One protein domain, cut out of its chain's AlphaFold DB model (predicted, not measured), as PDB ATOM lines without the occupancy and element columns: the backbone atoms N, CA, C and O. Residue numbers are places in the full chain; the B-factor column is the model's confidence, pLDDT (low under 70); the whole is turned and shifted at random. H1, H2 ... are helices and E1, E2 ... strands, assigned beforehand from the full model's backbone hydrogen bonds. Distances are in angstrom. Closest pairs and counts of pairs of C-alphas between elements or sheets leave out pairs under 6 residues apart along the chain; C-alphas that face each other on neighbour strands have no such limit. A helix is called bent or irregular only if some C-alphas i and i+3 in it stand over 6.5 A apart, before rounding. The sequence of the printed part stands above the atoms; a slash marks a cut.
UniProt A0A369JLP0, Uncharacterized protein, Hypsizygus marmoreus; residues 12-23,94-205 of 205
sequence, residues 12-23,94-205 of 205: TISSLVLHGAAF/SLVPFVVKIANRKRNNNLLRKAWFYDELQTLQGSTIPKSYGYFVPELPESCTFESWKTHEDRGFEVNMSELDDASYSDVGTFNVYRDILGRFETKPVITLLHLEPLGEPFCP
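This is residues 12 to 23 and 94 to 205 of the 205 residues of an uncharacterized protein of Hypsizygus marmoreus (UniProt A0A369JLP0). A small, strongly twisted sheet of four strands has one long helix, H1, packed slantwise over one face, and no named helix covers the other face. A second helix, H3, packs beside H1, off the sheet, while a long loop with the four-residue H2 swings wide of this body and sticks out at residues 155 to 160. The printed part has 124 residues, with E1, E2, H1, E3, H2, H3 and E4 in that order along it; the sheet runs E1, E2, E4, E3, all antiparallel. The class is mixed, helices and strands, with under half of the residues in named elements. It is only just compact, close to loose, with a radius of gyration of the C-alphas of 16.1 A and spans of 47 by 38 by 29 A.

Find C-alpha 14 at (-7.460, 50.488, 84.798), where E1 begins; it runs to residue 18. Beyond the cut, E2 holds residues 98 to 103 and is 16.3 A long. H1, residues 105 to 120, starts at (-0.100, 60.530, 87.392) and is 23.8 A long; it is irregular, with C-alphas 106 and 109 7.6 A apart. E3 is residues 132 to 136, and H2 is residues 152 to 155. H3, residues 176 to 187, is 18.7 A long. E4, residues 192 to 196, is 13.2 A long and ends at (0.101, 40.835, 89.070).

Start with the sheet, whose edge strands are E1 and E3. Between E1 and E2, look at N 16 and O 100, 2.9 A apart; between E2 and E4, at N 99 and O 196, 2.8 A; between E4 and E3, at N 136 and O 193, 2.8 A. H1 is on the sheet at a height of 8.4 A, two layers with helix on one face, and stands at 34 degrees to E4 on the local plane. E2, H1 and E3 form a split strand-helix-strand unit, two strands running the same way with E4 between them, and its crossover is right-handed. With residues 105 to 112 alone, H1 touches H3 at a shallow tilt of 20 degrees, opposite ways; their closest C-alphas, of Arg 105 and Phe 185, are 6.9 A apart. H3 is not on the sheet. H2 is apart from H1 and H3. Within hydrogen-bond range are 10 of 12 O i to N i+4 pairs in H1 and 2 of 8 in H3, where 7 of 9 O i to N i+3 pairs are in range; H2 is too short for an i+4 pair.

The two farthest C-alphas, of Val 159 and Pro 205, are 48.2 A apart. Residues 24 to 93 are not printed, and C-alphas 23 and 94 are 8.8 A apart across the cut. The links H1 to E3, E3 to H2 and H2 to H3 are long. Look for pLDDT under 70 at residues 12 to 23, 94, 146 to 174 and 201 to 205.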
ATOM      1  N   THR A  12     -11.049  53.944  90.456       42.25
ATOM      2  CA  THR A  12     -10.731  53.608  89.054       42.25
ATOM      3  C   THR A  12      -9.224  53.370  88.891       42.25
ATOM      4  O   THR A  12      -8.407  54.294  88.860       42.25
ATOM      5  N   ILE A  13      -8.848  52.099  88.837       52.28
ATOM      6  CA  ILE A  13      -7.540  51.618  88.410       52.28
ATOM      7  C   ILE A  13      -7.822  50.775  87.183       52.28
ATOM      8  O   ILE A  13      -8.461  49.726  87.280       52.28
ATOM      9  N   SER A  14      -7.362  51.249  86.033       54.34
ATOM     10  CA  SER A  14      -7.460  50.488  84.798       54.34
ATOM     11  C   SER A  14      -6.571  49.257  84.932       54.34
ATOM     12  O   SER A  14      -5.362  49.358  85.157       54.34
ATOM     13  N   SER A  15      -7.191  48.084  84.852       52.19
ATOM     14  CA  SER A  15      -6.474  46.815  84.789       52.19
ATOM     15  C   SER A  15      -6.432  46.401  83.328       52.19
ATOM     16  O   SER A  15      -7.477  46.254  82.698       52.19
ATOM     17  N   LEU A  16      -5.229  46.265  82.781       62.25
ATOM     18  CA  LEU A  16      -5.011  45.728  81.447       62.25
ATOM     19  C   LEU A  16      -4.556  44.279  81.601       62.25
ATOM     20  O   LEU A  16      -3.544  44.009  82.248       62.25
ATOM     21  N   VAL A  17      -5.307  43.346  81.023       60.12
ATOM     22  CA  VAL A  17      -4.874  41.950  80.922       60.12
ATOM     23  C   VAL A  17      -4.027  41.831  79.663       60.12
ATOM     24  O   VAL A  17      -4.493  42.148  78.570       60.12
ATOM     25  N   LEU A  18      -2.772  41.417  79.823       56.81
ATOM     26  CA  LEU A  18      -1.863  41.184  78.707       56.81
ATOM     27  C   LEU A  18      -1.642  39.680  78.561       56.81
ATOM     28  O   LEU A  18      -1.204  39.001  79.490       56.81
ATOM     29  N   HIS A  19      -1.921  39.162  77.369       46.81
ATOM     30  CA  HIS A  19      -1.578  37.794  77.007       46.81
ATOM     31  C   HIS A  19      -0.201  37.798  76.337       46.81
ATOM     32  O   HIS A  19      -0.007  38.480  75.333       46.81
ATOM     33  N   GLY A  20       0.750  37.041  76.891       47.31
ATOM     34  CA  GLY A  20       1.997  36.728  76.192       47.31
ATOM     35  C   GLY A  20       3.297  37.376  76.691       47.31
ATOM     36  O   GLY A  20       4.155  37.686  75.866       47.31
ATOM     37  N   ALA A  21       3.511  37.559  78.000       51.94
ATOM     38  CA  ALA A  21       4.854  37.914  78.487       51.94
ATOM     39  C   ALA A  21       5.772  36.696  78.483       51.94
ATOM     40  O   ALA A  21       5.457  35.667  79.082       51.94
ATOM     41  N   ALA A  22       6.932  36.833  77.841       47.84
ATOM     42  CA  ALA A  22       8.009  35.866  77.991       47.84
ATOM     43  C   ALA A  22       8.622  36.012  79.382       47.84
ATOM     44  O   ALA A  22       8.826  37.123  79.862       47.84
ATOM     45  N   PHE A  23       8.918  34.888  80.025       50.19
ATOM     46  CA  PHE A  23       9.662  34.840  81.276       50.19
ATOM     47  C   PHE A  23      11.012  34.187  80.996       50.19
ATOM     48  O   PHE A  23      11.079  33.132  80.363       50.19
ATOM     49  N   SER A  94       5.425  28.605  77.559       62.97
ATOM     50  CA  SER A  94       4.066  28.851  78.031       62.97
ATOM     51  C   SER A  94       4.083  30.185  78.767       62.97
ATOM     52  O   SER A  94       4.768  30.344  79.779       62.97
ATOM     53  N   LEU A  95       3.417  31.178  78.188       71.00
ATOM     54  CA  LEU A  95       3.399  32.541  78.697       71.00
ATOM     55  C   LEU A  95       2.285  32.626  79.738       71.00
ATOM     56  O   LEU A  95       1.110  32.548  79.381       71.00
ATOM     57  N   VAL A  96       2.653  32.772  81.012       76.94
ATOM     58  CA  VAL A  96       1.695  32.952  82.113       76.94
ATOM     59  C   VAL A  96       0.935  34.268  81.899       76.94
ATOM     60  O   VAL A  96       1.586  35.302  81.716       76.94
ATOM     61  N   PRO A  97      -0.414  34.272  81.870       84.25
ATOM     62  CA  PRO A  97      -1.182  35.499  81.785       84.25
ATOM     63  C   PRO A  97      -0.898  36.335  83.025       84.25
ATOM     64  O   PRO A  97      -0.752  35.823  84.135       84.25
ATOM     65  N   PHE A  98      -0.828  37.640  82.829       87.44
ATOM     66  CA  PHE A  98      -0.583  38.586  83.902       87.44
ATOM     67  C   PHE A  98      -1.456  39.817  83.696       87.44
ATOM     68  O   PHE A  98      -1.903  40.147  82.593       87.44
ATOM     69  N   VAL A  99      -1.719  40.489  84.804       90.56
ATOM     70  CA  VAL A  99      -2.499  41.712  84.876       90.56
ATOM     71  C   VAL A  99      -1.540  42.850  85.166       90.56
ATOM     72  O   VAL A  99      -0.796  42.814  86.145       90.56
ATOM     73  N   VAL A 100      -1.578  43.884  84.333       92.12
ATOM     74  CA  VAL A 100      -0.849  45.125  84.580       92.12
ATOM     75  C   VAL A 100      -1.840  46.185  85.015       92.12
ATOM     76  O   VAL A 100      -2.781  46.525  84.294       92.12
ATOM     77  N   LYS A 101      -1.622  46.730  86.208       93.44
ATOM     78  CA  LYS A 101      -2.322  47.929  86.662       93.44
ATOM     79  C   LYS A 101      -1.479  49.140  86.316       93.44
ATOM     80  O   LYS A 101      -0.315  49.214  86.705       93.44
ATOM     81  N   ILE A 102      -2.095  50.071  85.599       90.06
ATOM     82  CA  ILE A 102      -1.486  51.334  85.189       90.06
ATOM     83  C   ILE A 102      -2.247  52.448  85.893       90.06
ATOM     84  O   ILE A 102      -3.479  52.487  85.838       90.06
ATOM     85  N   ALA A 103      -1.532  53.342  86.570       85.75
ATOM     86  CA  ALA A 103      -2.148  54.501  87.198       85.75
ATOM     87  C   ALA A 103      -1.884  55.775  86.402       85.75
ATOM     88  O   ALA A 103      -0.814  55.988  85.835       85.75
ATOM     89  N   ASN A 104      -2.892  56.647  86.393       81.56
ATOM     90  CA  ASN A 104      -2.711  58.037  86.004       81.56
ATOM     91  C   ASN A 104      -1.772  58.712  87.020       81.56
ATOM     92  O   ASN A 104      -1.787  58.366  88.201       81.56
ATOM     93  N   ARG A 105      -1.021  59.725  86.580       78.19
ATOM     94  CA  ARG A 105      -0.100  60.530  87.392       78.19
ATOM     95  C   ARG A 105      -0.700  60.960  88.735       78.19
ATOM     96  O   ARG A 105      -0.066  60.769  89.765       78.19
ATOM     97  N   LYS A 106      -1.950  61.449  88.740       79.94
ATOM     98  CA  LYS A 106      -2.664  61.867  89.968       79.94
ATOM     99  C   LYS A 106      -2.961  60.711  90.944       79.94
ATOM    100  O   LYS A 106      -3.257  60.953  92.104       79.94
ATOM    101  N   ARG A 107      -2.914  59.457  90.482       81.56
ATOM    102  CA  ARG A 107      -3.240  58.241  91.251       81.56
ATOM    103  C   ARG A 107      -2.028  57.332  91.484       81.56
ATOM    104  O   ARG A 107      -2.201  56.217  91.976       81.56
ATOM    105  N   ASN A 108      -0.814  57.790  91.170       85.50
ATOM    106  CA  ASN A 108       0.408  57.012  91.387       85.50
ATOM    107  C   ASN A 108       0.594  56.637  92.864       85.50
ATOM    108  O   ASN A 108       0.966  55.501  93.143       85.50
ATOM    109  N   ASN A 109       0.228  57.525  93.797       84.69
ATOM    110  CA  ASN A 109       0.286  57.254  95.239       84.69
ATOM    111  C   ASN A 109      -0.574  56.040  95.611       84.69
ATOM    112  O   ASN A 109      -0.136  55.170  96.358       84.69
ATOM    113  N   ASN A 110      -1.770  55.920  95.025       86.00
ATOM    114  CA  ASN A 110      -2.661  54.788  95.274       86.00
ATOM    115  C   ASN A 110      -2.084  53.477  94.736       86.00
ATOM    116  O   ASN A 110      -2.212  52.438  95.381       86.00
ATOM    117  N   LEU A 111      -1.450  53.506  93.559       91.25
ATOM    118  CA  LEU A 111      -0.820  52.310  93.003       91.25
ATOM    119  C   LEU A 111       0.429  51.909  93.792       91.25
ATOM    120  O   LEU A 111       0.636  50.721  94.018       91.25
ATOM    121  N   LEU A 112       1.209  52.886  94.258       89.56
ATOM    122  CA  LEU A 112       2.379  52.652  95.097       89.56
ATOM    123  C   LEU A 112       1.998  52.055  96.452       89.56
ATOM    124  O   LEU A 112       2.574  51.054  96.860       89.56
ATOM    125  N   ARG A 113       0.971  52.606  97.111       89.12
ATOM    126  CA  ARG A 113       0.418  52.032  98.348       89.12
ATOM    127  C   ARG A 113      -0.039  50.589  98.134       89.12
ATOM    128  O   ARG A 113       0.207  49.740  98.982       89.12
ATOM    129  N   LYS A 114      -0.661  50.286  96.988       92.06
ATOM    130  CA  LYS A 114      -1.016  48.902  96.635       92.06
ATOM    131  C   LYS A 114       0.212  48.020  96.444       92.06
ATOM    132  O   LYS A 114       0.189  46.899  96.926       92.06
ATOM    133  N   ALA A 115       1.246  48.497  95.755       93.06
ATOM    134  CA  ALA A 115       2.492  47.752  95.589       93.06
ATOM    135  C   ALA A 115       3.122  47.409  96.944       93.06
ATOM    136  O   ALA A 115       3.382  46.241  97.208       93.06
ATOM    137  N   TRP A 116       3.242  48.400  97.830       92.19
ATOM    138  CA  TRP A 116       3.719  48.195  99.196       92.19
ATOM    139  C   TRP A 116       2.868  47.168  99.961       92.19
ATOM    140  O   TRP A 116       3.404  46.264 100.587       92.19
ATOM    141  N   PHE A 117       1.539  47.236  99.839       93.00
ATOM    142  CA  PHE A 117       0.644  46.250 100.450       93.00
ATOM    143  C   PHE A 117       0.902  44.815  99.958       93.00
ATOM    144  O   PHE A 117       0.773  43.870 100.733       93.00
ATOM    145  N   TYR A 118       1.278  44.629  98.687       94.31
ATOM    146  CA  TYR A 118       1.672  43.309  98.189       94.31
ATOM    147  C   TYR A 118       2.977  42.826  98.822       94.31
ATOM    148  O   TYR A 118       3.052  41.649  99.175       94.31
ATOM    149  N   ASP A 119       3.968  43.699  98.994       92.75
ATOM    150  CA  ASP A 119       5.242  43.336  99.625       92.75
ATOM    151  C   ASP A 119       5.044  42.896 101.082       92.75
ATOM    152  O   ASP A 119       5.558  41.854 101.484       92.75
ATOM    153  N   GLU A 120       4.225  43.623 101.849       93.25
ATOM    154  CA  GLU A 120       3.908  43.268 103.243       93.25
ATOM    155  C   GLU A 120       3.144  41.936 103.350       93.25
ATOM    156  O   GLU A 120       3.306  41.182 104.308       93.25
ATOM    157  N   LEU A 121       2.327  41.604 102.345       94.06
ATOM    158  CA  LEU A 121       1.531  40.374 102.311       94.06
ATOM    159  C   LEU A 121       2.145  39.270 101.444       94.06
ATOM    160  O   LEU A 121       1.421  38.411 100.933       94.06
ATOM    161  N   GLN A 122       3.471  39.250 101.286       93.12
ATOM    162  CA  GLN A 122       4.164  38.275 100.437       93.12
ATOM    163  C   GLN A 122       3.796  36.815 100.758       93.12
ATOM    164  O   GLN A 122       3.665  35.999  99.849       93.12
ATOM    165  N   THR A 123       3.563  36.482 102.031       94.69
ATOM    166  CA  THR A 123       3.190  35.124 102.472       94.69
ATOM    167  C   THR A 123       1.778  34.697 102.056       94.69
ATOM    168  O   THR A 123       1.491  33.502 102.018       94.69
ATOM    169  N   LEU A 124       0.896  35.649 101.727       93.50
ATOM    170  CA  LEU A 124      -0.478  35.399 101.270       93.50
ATOM    171  C   LEU A 124      -0.605  35.383  99.739       93.50
ATOM    172  O   LEU A 124      -1.678  35.086  99.202       93.50
ATOM    173  N   GLN A 125       0.466  35.738  99.030       93.56
ATOM    174  CA  GLN A 125       0.473  35.796  97.577       93.56
ATOM    175  C   GLN A 125       0.410  34.400  96.949       93.56
ATOM    176  O   GLN A 125       1.125  33.479  97.336       93.56
ATOM    177  N   GLY A 126      -0.437  34.251  95.930       87.31
ATOM    178  CA  GLY A 126      -0.654  32.989  95.222       87.31
ATOM    179  C   GLY A 126      -1.668  32.055  95.879       87.31
ATOM    180  O   GLY A 126      -2.011  31.045  95.272       87.31
ATOM    181  N   SER A 127      -2.155  32.383  97.079       88.75
ATOM    182  CA  SER A 127      -3.235  31.658  97.755       88.75
ATOM    183  C   SER A 127      -4.479  32.535  97.894       88.75
ATOM    184  O   SER A 127      -5.502  32.259  97.272       88.75
ATOM    185  N   THR A 128      -4.373  33.617  98.666       91.25
ATOM    186  CA  THR A 128      -5.500  34.500  99.012       91.25
ATOM    187  C   THR A 128      -5.487  35.789  98.197       91.25
ATOM    188  O   THR A 128      -6.541  36.330  97.863       91.25
ATOM    189  N   ILE A 129      -4.298  36.294  97.864       93.50
ATOM    190  CA  ILE A 129      -4.115  37.489  97.034       93.50
ATOM    191  C   ILE A 129      -3.260  37.148  95.807       93.50
ATOM    192  O   ILE A 129      -2.503  36.175  95.842       93.50
ATOM    193  N   PRO A 130      -3.354  37.912  94.705       93.00
ATOM    194  CA  PRO A 130      -2.559  37.599  93.528       93.00
ATOM    195  C   PRO A 130      -1.066  37.791  93.793       93.00
ATOM    196  O   PRO A 130      -0.687  38.663  94.579       93.00
ATOM    197  N   LYS A 131      -0.216  37.005  93.118       93.94
ATOM    198  CA  LYS A 131       1.229  37.239  93.176       93.94
ATOM    199  C   LYS A 131       1.572  38.558  92.507       93.94
ATOM    200  O   LYS A 131       1.130  38.816  91.392       93.94
ATOM    201  N   SER A 132       2.361  39.379  93.181       95.19
ATOM    202  CA  SER A 132       2.964  40.581  92.633       95.19
ATOM    203  C   SER A 132       4.341  40.231  92.097       95.19
ATOM    204  O   SER A 132       5.193  39.719  92.817       95.19
ATOM    205  N   TYR A 133       4.561  40.526  90.822       93.69
ATOM    206  CA  TYR A 133       5.873  40.387  90.190       93.69
ATOM    207  C   TYR A 133       6.726  41.648  90.342       93.69
ATOM    208  O   TYR A 133       7.875  41.669  89.905       93.69
ATOM    209  N   GLY A 134       6.165  42.696  90.945       93.31
ATOM    210  CA  GLY A 134       6.868  43.927  91.258       93.31
ATOM    211  C   GLY A 134       6.174  45.182  90.746       93.31
ATOM    212  O   GLY A 134       5.199  45.154  89.984       93.31
ATOM    213  N   TYR A 135       6.726  46.300  91.202       93.19
ATOM    214  CA  TYR A 135       6.337  47.647  90.832       93.19
ATOM    215  C   TYR A 135       7.429  48.281  89.976       93.19
ATOM    216  O   TYR A 135       8.593  48.337  90.372       93.19
ATOM    217  N   PHE A 136       7.048  48.763  88.799       92.56
ATOM    218  CA  PHE A 136       7.969  49.301  87.809       92.56
ATOM    219  C   PHE A 136       7.621  50.751  87.497       92.56
ATOM    220  O   PHE A 136       6.453  51.111  87.332       92.56
ATOM    221  N   VAL A 137       8.662  51.573  87.374       92.12
ATOM    222  CA  VAL A 137       8.552  52.991  87.017       92.12
ATOM    223  C   VAL A 137       9.423  53.265  85.792       92.12
ATOM    224  O   VAL A 137      10.531  53.786  85.931       92.12
ATOM    225  N   PRO A 138       8.995  52.850  84.589       89.56
ATOM    226  CA  PRO A 138       9.705  53.213  83.372       89.56
ATOM    227  C   PRO A 138       9.653  54.728  83.136       89.56
ATOM    228  O   PRO A 138       8.583  55.351  83.156       89.56
ATOM    229  N   GLU A 139      10.823  55.311  82.875       88.69
ATOM    230  CA  GLU A 139      10.922  56.673  82.360       88.69
ATOM    231  C   GLU A 139      10.454  56.703  80.906       88.69
ATOM    232  O   GLU A 139      10.792  55.828  80.102       88.69
ATOM    233  N   LEU A 140       9.647  57.706  80.571       84.56
ATOM    234  CA  LEU A 140       9.199  57.906  79.206       84.56
ATOM    235  C   LEU A 140      10.218  58.724  78.422       84.56
ATOM    236  O   LEU A 140      10.796  59.660  78.976       84.56
ATOM    237  N   PRO A 141      10.396  58.439  77.119       87.50
ATOM    238  CA  PRO A 141      11.130  59.336  76.242       87.50
ATOM    239  C   PRO A 141      10.532  60.744  76.303       87.50
ATOM    240  O   PRO A 141       9.310  60.893  76.317       87.50
ATOM    241  N   GLU A 142      11.372  61.778  76.271       84.12
ATOM    242  CA  GLU A 142      10.943  63.186  76.353       84.12
ATOM    243  C   GLU A 142       9.942  63.578  75.252       84.12
ATOM    244  O   GLU A 142       9.124  64.477  75.427       84.12
ATOM    245  N   SER A 143       9.962  62.865  74.122       84.88
ATOM    246  CA  SER A 143       9.032  63.054  73.005       84.88
ATOM    247  C   SER A 143       7.640  62.451  73.226       84.88
ATOM    248  O   SER A 143       6.775  62.612  72.366       84.88
ATOM    249  N   CYS A 144       7.427  61.694  74.306       79.94
ATOM    250  CA  CYS A 144       6.162  61.026  74.587       79.94
ATOM    251  C   CYS A 144       5.299  61.876  75.518       79.94
ATOM    252  O   CYS A 144       5.570  62.005  76.711       79.94
ATOM    253  N   THR A 145       4.201  62.398  74.983       71.50
ATOM    254  CA  THR A 145       3.165  63.058  75.777       71.50
ATOM    255  C   THR A 145       2.024  62.088  76.047       71.50
ATOM    256  O   THR A 145       1.444  61.537  75.111       71.50
ATOM    257  N   PHE A 146       1.672  61.897  77.318       69.06
ATOM    258  CA  PHE A 146       0.452  61.181  77.682       69.06
ATOM    259  C   PHE A 146      -0.730  62.131  77.603       69.06
ATOM    260  O   PHE A 146      -0.818  63.090  78.374       69.06
ATOM    261  N   GLU A 147      -1.668  61.840  76.708       69.50
ATOM    262  CA  GLU A 147      -2.992  62.426  76.845       69.50
ATOM    263  C   GLU A 147      -3.609  61.901  78.138       69.50
ATOM    264  O   GLU A 147      -3.681  60.693  78.378       69.50
ATOM    265  N   SER A 148      -4.020  62.830  79.002       61.16
ATOM    266  CA  SER A 148      -4.723  62.473  80.228       61.16
ATOM    267  C   SER A 148      -5.957  61.664  79.855       61.16
ATOM    268  O   SER A 148      -6.831  62.163  79.143       61.16
ATOM    269  N   TRP A 149      -6.038  60.429  80.348       64.75
ATOM    270  CA  TRP A 149      -7.248  59.630  80.238       64.75
ATOM    271  C   TRP A 149      -8.340  60.364  81.001       64.75
ATOM    272  O   TRP A 149      -8.339  60.385  82.227       64.75
ATOM    273  N   LYS A 150      -9.228  61.039  80.271       64.12
ATOM    274  CA  LYS A 150     -10.421  61.641  80.853       64.12
ATOM    275  C   LYS A 150     -11.446  60.532  80.982       64.12
ATOM    276  O   LYS A 150     -12.236  60.298  80.069       64.12
ATOM    277  N   THR A 151     -11.406  59.824  82.102       61.56
ATOM    278  CA  THR A 151     -12.493  58.912  82.445       61.56
ATOM    279  C   THR A 151     -13.743  59.742  82.742       61.56
ATOM    280  O   THR A 151     -13.643  60.875  83.216       61.56
ATOM    281  N   HIS A 152     -14.938  59.208  82.469       57.97
ATOM    282  CA  HIS A 152     -16.198  59.906  82.779       57.97
ATOM    283  C   HIS A 152     -16.280  60.305  84.269       57.97
ATOM    284  O   HIS A 152     -16.836  61.343  84.617       57.97
ATOM    285  N   GLU A 153     -15.638  59.518  85.132       60.41
ATOM    286  CA  GLU A 153     -15.553  59.709  86.582       60.41
ATOM    287  C   GLU A 153     -14.645  60.876  87.005       60.41
ATOM    288  O   GLU A 153     -14.885  61.487  88.046       60.41
ATOM    289  N   ASP A 154     -13.658  61.266  86.191       60.38
ATOM    290  CA  ASP A 154     -12.750  62.371  86.536       60.38
ATOM    291  C   ASP A 154     -13.446  63.744  86.491       60.38
ATOM    292  O   ASP A 154     -12.889  64.728  86.964       60.38
ATOM    293  N   ARG A 155     -14.682  63.827  85.973       60.28
ATOM    294  CA  ARG A 155     -15.484  65.063  86.018       60.28
ATOM    295  C   ARG A 155     -16.152  65.319  87.371       60.28
ATOM    296  O   ARG A 155     -16.583  66.442  87.600       60.28
ATOM    297  N   GLY A 156     -16.272  64.308  88.235       61.34
ATOM    298  CA  GLY A 156     -17.012  64.415  89.502       61.34
ATOM    299  C   GLY A 156     -16.171  64.269  90.772       61.34
ATOM    300  O   GLY A 156     -16.688  64.504  91.858       61.34
ATOM    301  N   PHE A 157     -14.900  63.871  90.662       54.84
ATOM    302  CA  PHE A 157     -14.124  63.335  91.792       54.84
ATOM    303  C   PHE A 157     -13.045  64.259  92.376       54.84
ATOM    304  O   PHE A 157     -12.310  63.832  93.266       54.84
ATOM    305  N   GLU A 158     -12.939  65.518  91.943       55.00
ATOM    306  CA  GLU A 158     -11.896  66.424  92.462       55.00
ATOM    307  C   GLU A 158     -12.091  66.840  93.936       55.00
ATOM    308  O   GLU A 158     -11.187  67.434  94.510       55.00
ATOM    309  N   VAL A 159     -13.210  66.491  94.586       56.56
ATOM    310  CA  VAL A 159     -13.569  67.072  95.896       56.56
ATOM    311  C   VAL A 159     -13.216  66.204  97.119       56.56
ATOM    312  O   VAL A 159     -13.040  66.761  98.192       56.56
ATOM    313  N   ASN A 160     -13.002  64.885  97.002       53.34
ATOM    314  CA  ASN A 160     -12.847  64.012  98.194       53.34
ATOM    315  C   ASN A 160     -11.484  63.313  98.352       53.34
ATOM    316  O   ASN A 160     -11.330  62.446  99.207       53.34
ATOM    317  N   MET A 161     -10.474  63.643  97.541       52.69
ATOM    318  CA  MET A 161      -9.190  62.922  97.586       52.69
ATOM    319  C   MET A 161      -8.195  63.475  98.626       52.69
ATOM    320  O   MET A 161      -7.174  62.838  98.862       52.69
ATOM    321  N   SER A 162      -8.493  64.604  99.288       53.00
ATOM    322  CA  SER A 162      -7.644  65.130 100.373       53.00
ATOM    323  C   SER A 162      -7.852  64.426 101.719       53.00
ATOM    324  O   SER A 162      -7.158  64.754 102.672       53.00
ATOM    325  N   GLU A 163      -8.806  63.496 101.824       51.91
ATOM    326  CA  GLU A 163      -9.232  62.925 103.113       51.91
ATOM    327  C   GLU A 163      -8.614  61.552 103.434       51.91
ATOM    328  O   GLU A 163      -8.745  61.053 104.548       51.91
ATOM    329  N   LEU A 164      -7.870  60.946 102.500       56.41
ATOM    330  CA  LEU A 164      -6.958  59.837 102.820       56.41
ATOM    331  C   LEU A 164      -5.616  60.417 103.272       56.41
ATOM    332  O   LEU A 164      -4.603  60.291 102.577       56.41
ATOM    333  N   ASP A 165      -5.683  61.084 104.419       57.00
ATOM    334  CA  ASP A 165      -4.622  61.828 105.083       57.00
ATOM    335  C   ASP A 165      -3.315  61.012 105.084       57.00
ATOM    336  O   ASP A 165      -3.209  59.958 105.720       57.00
ATOM    337  N   ASP A 166      -2.311  61.478 104.332       59.88
ATOM    338  CA  ASP A 166      -0.973  60.864 104.250       59.88
ATOM    339  C   ASP A 166      -0.322  60.705 105.641       59.88
ATOM    340  O   ASP A 166       0.602  59.905 105.817       59.88
ATOM    341  N   ALA A 167      -0.837  61.429 106.640       64.38
ATOM    342  CA  ALA A 167      -0.449  61.348 108.038       64.38
ATOM    343  C   ALA A 167      -0.656  59.956 108.666       64.38
ATOM    344  O   ALA A 167       0.097  59.585 109.563       64.38
ATOM    345  N   SER A 168      -1.625  59.152 108.206       64.69
ATOM    346  CA  SER A 168      -1.910  57.859 108.857       64.69
ATOM    347  C   SER A 168      -0.869  56.771 108.556       64.69
ATOM    348  O   SER A 168      -0.820  55.771 109.268       64.69
ATOM    349  N   TYR A 169      -0.064  56.927 107.501       61.22
ATOM    350  CA  TYR A 169       0.885  55.898 107.051       61.22
ATOM    351  C   TYR A 169       2.349  56.251 107.330       61.22
ATOM    352  O   TYR A 169       3.223  55.413 107.113       61.22
ATOM    353  N   SER A 170       2.642  57.455 107.830       65.31
ATOM    354  CA  SER A 170       4.022  57.876 108.098       65.31
ATOM    355  C   SER A 170       4.699  57.120 109.243       65.31
ATOM    356  O   SER A 170       5.924  57.127 109.312       65.31
ATOM    357  N   ASP A 171       3.925  56.475 110.120       68.94
ATOM    358  CA  ASP A 171       4.446  55.762 111.296       68.94
ATOM    359  C   ASP A 171       4.762  54.277 111.019       68.94
ATOM    360  O   ASP A 171       5.405  53.595 111.816       68.94
ATOM    361  N   VAL A 172       4.366  53.751 109.852       68.31
ATOM    362  CA  VAL A 172       4.645  52.358 109.471       68.31
ATOM    363  C   VAL A 172       5.975  52.311 108.712       68.31
ATOM    364  O   VAL A 172       6.058  52.582 107.514       68.31
ATOM    365  N   GLY A 173       7.039  52.015 109.462       63.28
ATOM    366  CA  GLY A 173       8.445  52.342 109.181       63.28
ATOM    367  C   GLY A 173       9.081  51.931 107.843       63.28
ATOM    368  O   GLY A 173      10.165  52.429 107.542       63.28
ATOM    369  N   THR A 174       8.448  51.110 107.000       69.44
ATOM    370  CA  THR A 174       8.985  50.738 105.669       69.44
ATOM    371  C   THR A 174       8.493  51.653 104.542       69.44
ATOM    372  O   THR A 174       9.102  51.713 103.471       69.44
ATOM    373  N   PHE A 175       7.425  52.426 104.766       73.19
ATOM    374  CA  PHE A 175       6.826  53.262 103.719       73.19
ATOM    375  C   PHE A 175       7.706  54.461 103.316       73.19
ATOM    376  O   PHE A 175       7.544  55.033 102.237       73.19
ATOM    377  N   ASN A 176       8.701  54.827 104.130       71.81
ATOM    378  CA  ASN A 176       9.590  55.953 103.835       71.81
ATOM    379  C   ASN A 176      10.438  55.744 102.570       71.81
ATOM    380  O   ASN A 176      10.639  56.700 101.826       71.81
ATOM    381  N   VAL A 177      10.848  54.507 102.258       78.12
ATOM    382  CA  VAL A 177      11.591  54.194 101.015       78.12
ATOM    383  C   VAL A 177      10.753  54.519  99.771       78.12
ATOM    384  O   VAL A 177      11.266  54.947  98.738       78.12
ATOM    385  N   TYR A 178       9.435  54.375  99.886       74.25
ATOM    386  CA  TYR A 178       8.485  54.647  98.817       74.25
ATOM    387  C   TYR A 178       8.231  56.146  98.611       74.25
ATOM    388  O   TYR A 178       7.924  56.568  97.494       74.25
ATOM    389  N   ARG A 179       8.434  56.981  99.637       73.69
ATOM    390  CA  ARG A 179       8.266  58.438  99.540       73.69
ATOM    391  C   ARG A 179       9.252  59.074  98.554       73.69
ATOM    392  O   ARG A 179       8.861  59.954  97.791       73.69
ATOM    393  N   ASP A 180      10.485  58.580  98.483       79.88
ATOM    394  CA  ASP A 180      11.482  59.080  97.524       79.88
ATOM    395  C   ASP A 180      11.092  58.785  96.068       79.88
ATOM    396  O   ASP A 180      11.412  59.545  95.150       79.88
ATOM    397  N   ILE A 181      10.356  57.691  95.843       79.94
ATOM    398  CA  ILE A 181       9.800  57.347  94.531       79.94
ATOM    399  C   ILE A 181       8.665  58.316  94.178       79.94
ATOM    400  O   ILE A 181       8.553  58.719  93.020       79.94
ATOM    401  N   LEU A 182       7.879  58.755  95.170       74.88
ATOM    402  CA  LEU A 182       6.780  59.699  94.961       74.88
ATOM    403  C   LEU A 182       7.248  61.047  94.414       74.88
ATOM    404  O   LEU A 182       6.675  61.536  93.440       74.88
ATOM    405  N   GLY A 183       8.340  61.598  94.952       76.88
ATOM    406  CA  GLY A 183       8.907  62.863  94.467       76.88
ATOM    407  C   GLY A 183       9.324  62.828  92.988       76.88
ATOM    408  O   GLY A 183       9.340  63.854  92.305       76.88
ATOM    409  N   ARG A 184       9.600  61.640  92.429       76.75
ATOM    410  CA  ARG A 184       9.938  61.489  91.001       76.75
ATOM    411  C   ARG A 184       8.728  61.677  90.085       76.75
ATOM    412  O   ARG A 184       8.898  62.115  88.947       76.75
ATOM    413  N   PHE A 185       7.513  61.406  90.569       75.12
ATOM    414  CA  PHE A 185       6.280  61.579  89.787       75.12
ATOM    415  C   PHE A 185       5.947  63.046  89.510       75.12
ATOM    416  O   PHE A 185       5.240  63.354  88.547       75.12
ATOM    417  N   GLU A 186       6.458  63.966  90.324       74.31
ATOM    418  CA  GLU A 186       6.220  65.403  90.173       74.31
ATOM    419  C   GLU A 186       7.140  66.042  89.130       74.31
ATOM    420  O   GLU A 186       6.744  66.985  88.446       74.31
ATOM    421  N   THR A 187       8.333  65.485  88.931       77.94
ATOM    422  CA  THR A 187       9.375  66.114  88.109       77.94
ATOM    423  C   THR A 187       9.519  65.504  86.719       77.94
ATOM    424  O   THR A 187       9.893  66.219  85.792       77.94
ATOM    425  N   LYS A 188       9.192  64.218  86.533       81.88
ATOM    426  CA  LYS A 188       9.389  63.514  85.256       81.88
ATOM    427  C   LYS A 188       8.107  62.868  84.713       81.88
ATOM    428  O   LYS A 188       7.281  62.389  85.495       81.88
ATOM    429  N   PRO A 189       7.936  62.793  83.376       80.75
ATOM    430  CA  PRO A 189       6.906  61.961  82.772       80.75
ATOM    431  C   PRO A 189       7.299  60.490  82.947       80.75
ATOM    432  O   PRO A 189       8.199  59.981  82.283       80.75
ATOM    433  N   VAL A 190       6.632  59.797  83.861       84.81
ATOM    434  CA  VAL A 190       6.849  58.366  84.095       84.81
ATOM    435  C   VAL A 190       5.514  57.634  84.094       84.81
ATOM    436  O   VAL A 190       4.493  58.191  84.510       84.81
ATOM    437  N   ILE A 191       5.524  56.382  83.639       87.25
ATOM    438  CA  ILE A 191       4.394  55.468  83.830       87.25
ATOM    439  C   ILE A 191       4.679  54.636  85.072       87.25
ATOM    440  O   ILE A 191       5.818  54.245  85.306       87.25
ATOM    441  N   THR A 192       3.647  54.335  85.852       90.44
ATOM    442  CA  THR A 192       3.737  53.355  86.932       90.44
ATOM    443  C   THR A 192       2.993  52.091  86.542       90.44
ATOM    444  O   THR A 192       1.855  52.143  86.070       90.44
ATOM    445  N   LEU A 193       3.658  50.951  86.712       93.12
ATOM    446  CA  LEU A 193       3.142  49.637  86.357       93.12
ATOM    447  C   LEU A 193       3.231  48.728  87.580       93.12
ATOM    448  O   LEU A 193       4.298  48.574  88.168       93.12
ATOM    449  N   LEU A 194       2.122  48.092  87.941       94.19
ATOM    450  CA  LEU A 194       2.095  47.024  88.940       94.19
ATOM    451  C   LEU A 194       1.718  45.719  88.243       94.19
ATOM    452  O   LEU A 194       0.624  45.615  87.683       94.19
ATOM    453  N   HIS A 195       2.631  44.750  88.260       93.31
ATOM    454  CA  HIS A 195       2.456  43.461  87.594       93.31
ATOM    455  C   HIS A 195       1.920  42.424  88.574       93.31
ATOM    456  O   HIS A 195       2.540  42.171  89.605       93.31
ATOM    457  N   LEU A 196       0.801  41.796  88.227       93.75
ATOM    458  CA  LEU A 196       0.101  40.835  89.070       93.75
ATOM    459  C   LEU A 196      -0.205  39.543  88.301       93.75
ATOM    460  O   LEU A 196      -0.507  39.576  87.112       93.75
ATOM    461  N   GLU A 197      -0.185  38.407  88.983       91.31
ATOM    462  CA  GLU A 197      -0.831  37.177  88.522       91.31
ATOM    463  C   GLU A 197      -2.362  37.355  88.607       91.31
ATOM    464  O   GLU A 197      -2.841  38.024  89.524       91.31
ATOM    465  N   PRO A 198      -3.170  36.840  87.669       88.50
ATOM    466  CA  PRO A 198      -4.623  36.851  87.816       88.50
ATOM    467  C   PRO A 198      -5.069  35.956  88.989       88.50
ATOM    468  O   PRO A 198      -4.508  34.887  89.214       88.50
ATOM    469  N   LEU A 199      -6.089  36.392  89.739       85.56
ATOM    470  CA  LEU A 199      -6.785  35.554  90.724       85.56
ATOM    471  C   LEU A 199      -7.994  34.883  90.072       85.56
ATOM    472  O   LEU A 199      -8.775  35.569  89.415       85.56
ATOM    473  N   GLY A 200      -8.204  33.599  90.360       71.31
ATOM    474  CA  GLY A 200      -9.391  32.866  89.917       71.31
ATOM    475  C   GLY A 200      -9.152  32.083  88.628       71.31
ATOM    476  O   GLY A 200      -9.297  32.613  87.535       71.31
ATOM    477  N   GLU A 201      -8.826  30.812  88.847       64.44
ATOM    478  CA  GLU A 201      -8.661  29.666  87.945       64.44
ATOM    479  C   GLU A 201      -7.548  29.644  86.868       64.44
ATOM    480  O   GLU A 201      -7.257  30.638  86.200       64.44
ATOM    481  N   PRO A 202      -6.882  28.473  86.729       56.50
ATOM    482  CA  PRO A 202      -5.738  28.252  85.856       56.50
ATOM    483  C   PRO A 202      -6.149  28.095  84.391       56.50
ATOM    484  O   PRO A 202      -7.277  27.738  84.067       56.50
ATOM    485  N   PHE A 203      -5.168  28.284  83.510       50.28
ATOM    486  CA  PHE A 203      -5.102  27.641  82.202       50.28
ATOM    487  C   PHE A 203      -5.870  26.311  82.170       50.28
ATOM    488  O   PHE A 203      -5.469  25.358  82.841       50.28
ATOM    489  N   CYS A 204      -6.936  26.225  81.368       41.81
ATOM    490  CA  CYS A 204      -7.337  24.920  80.857       41.81
ATOM    491  C   CYS A 204      -6.111  24.342  80.121       41.81
ATOM    492  O   CYS A 204      -5.590  25.039  79.241       41.81
ATOM    493  N   PRO A 205      -5.597  23.162  80.514       53.09
ATOM    494  CA  PRO A 205      -4.515  22.503  79.791       53.09
ATOM    495  C   PRO A 205      -4.916  22.141  78.357       53.09
ATOM    496  O   PRO A 205      -6.125  21.912  78.111       53.09
TER     497      PRO A 205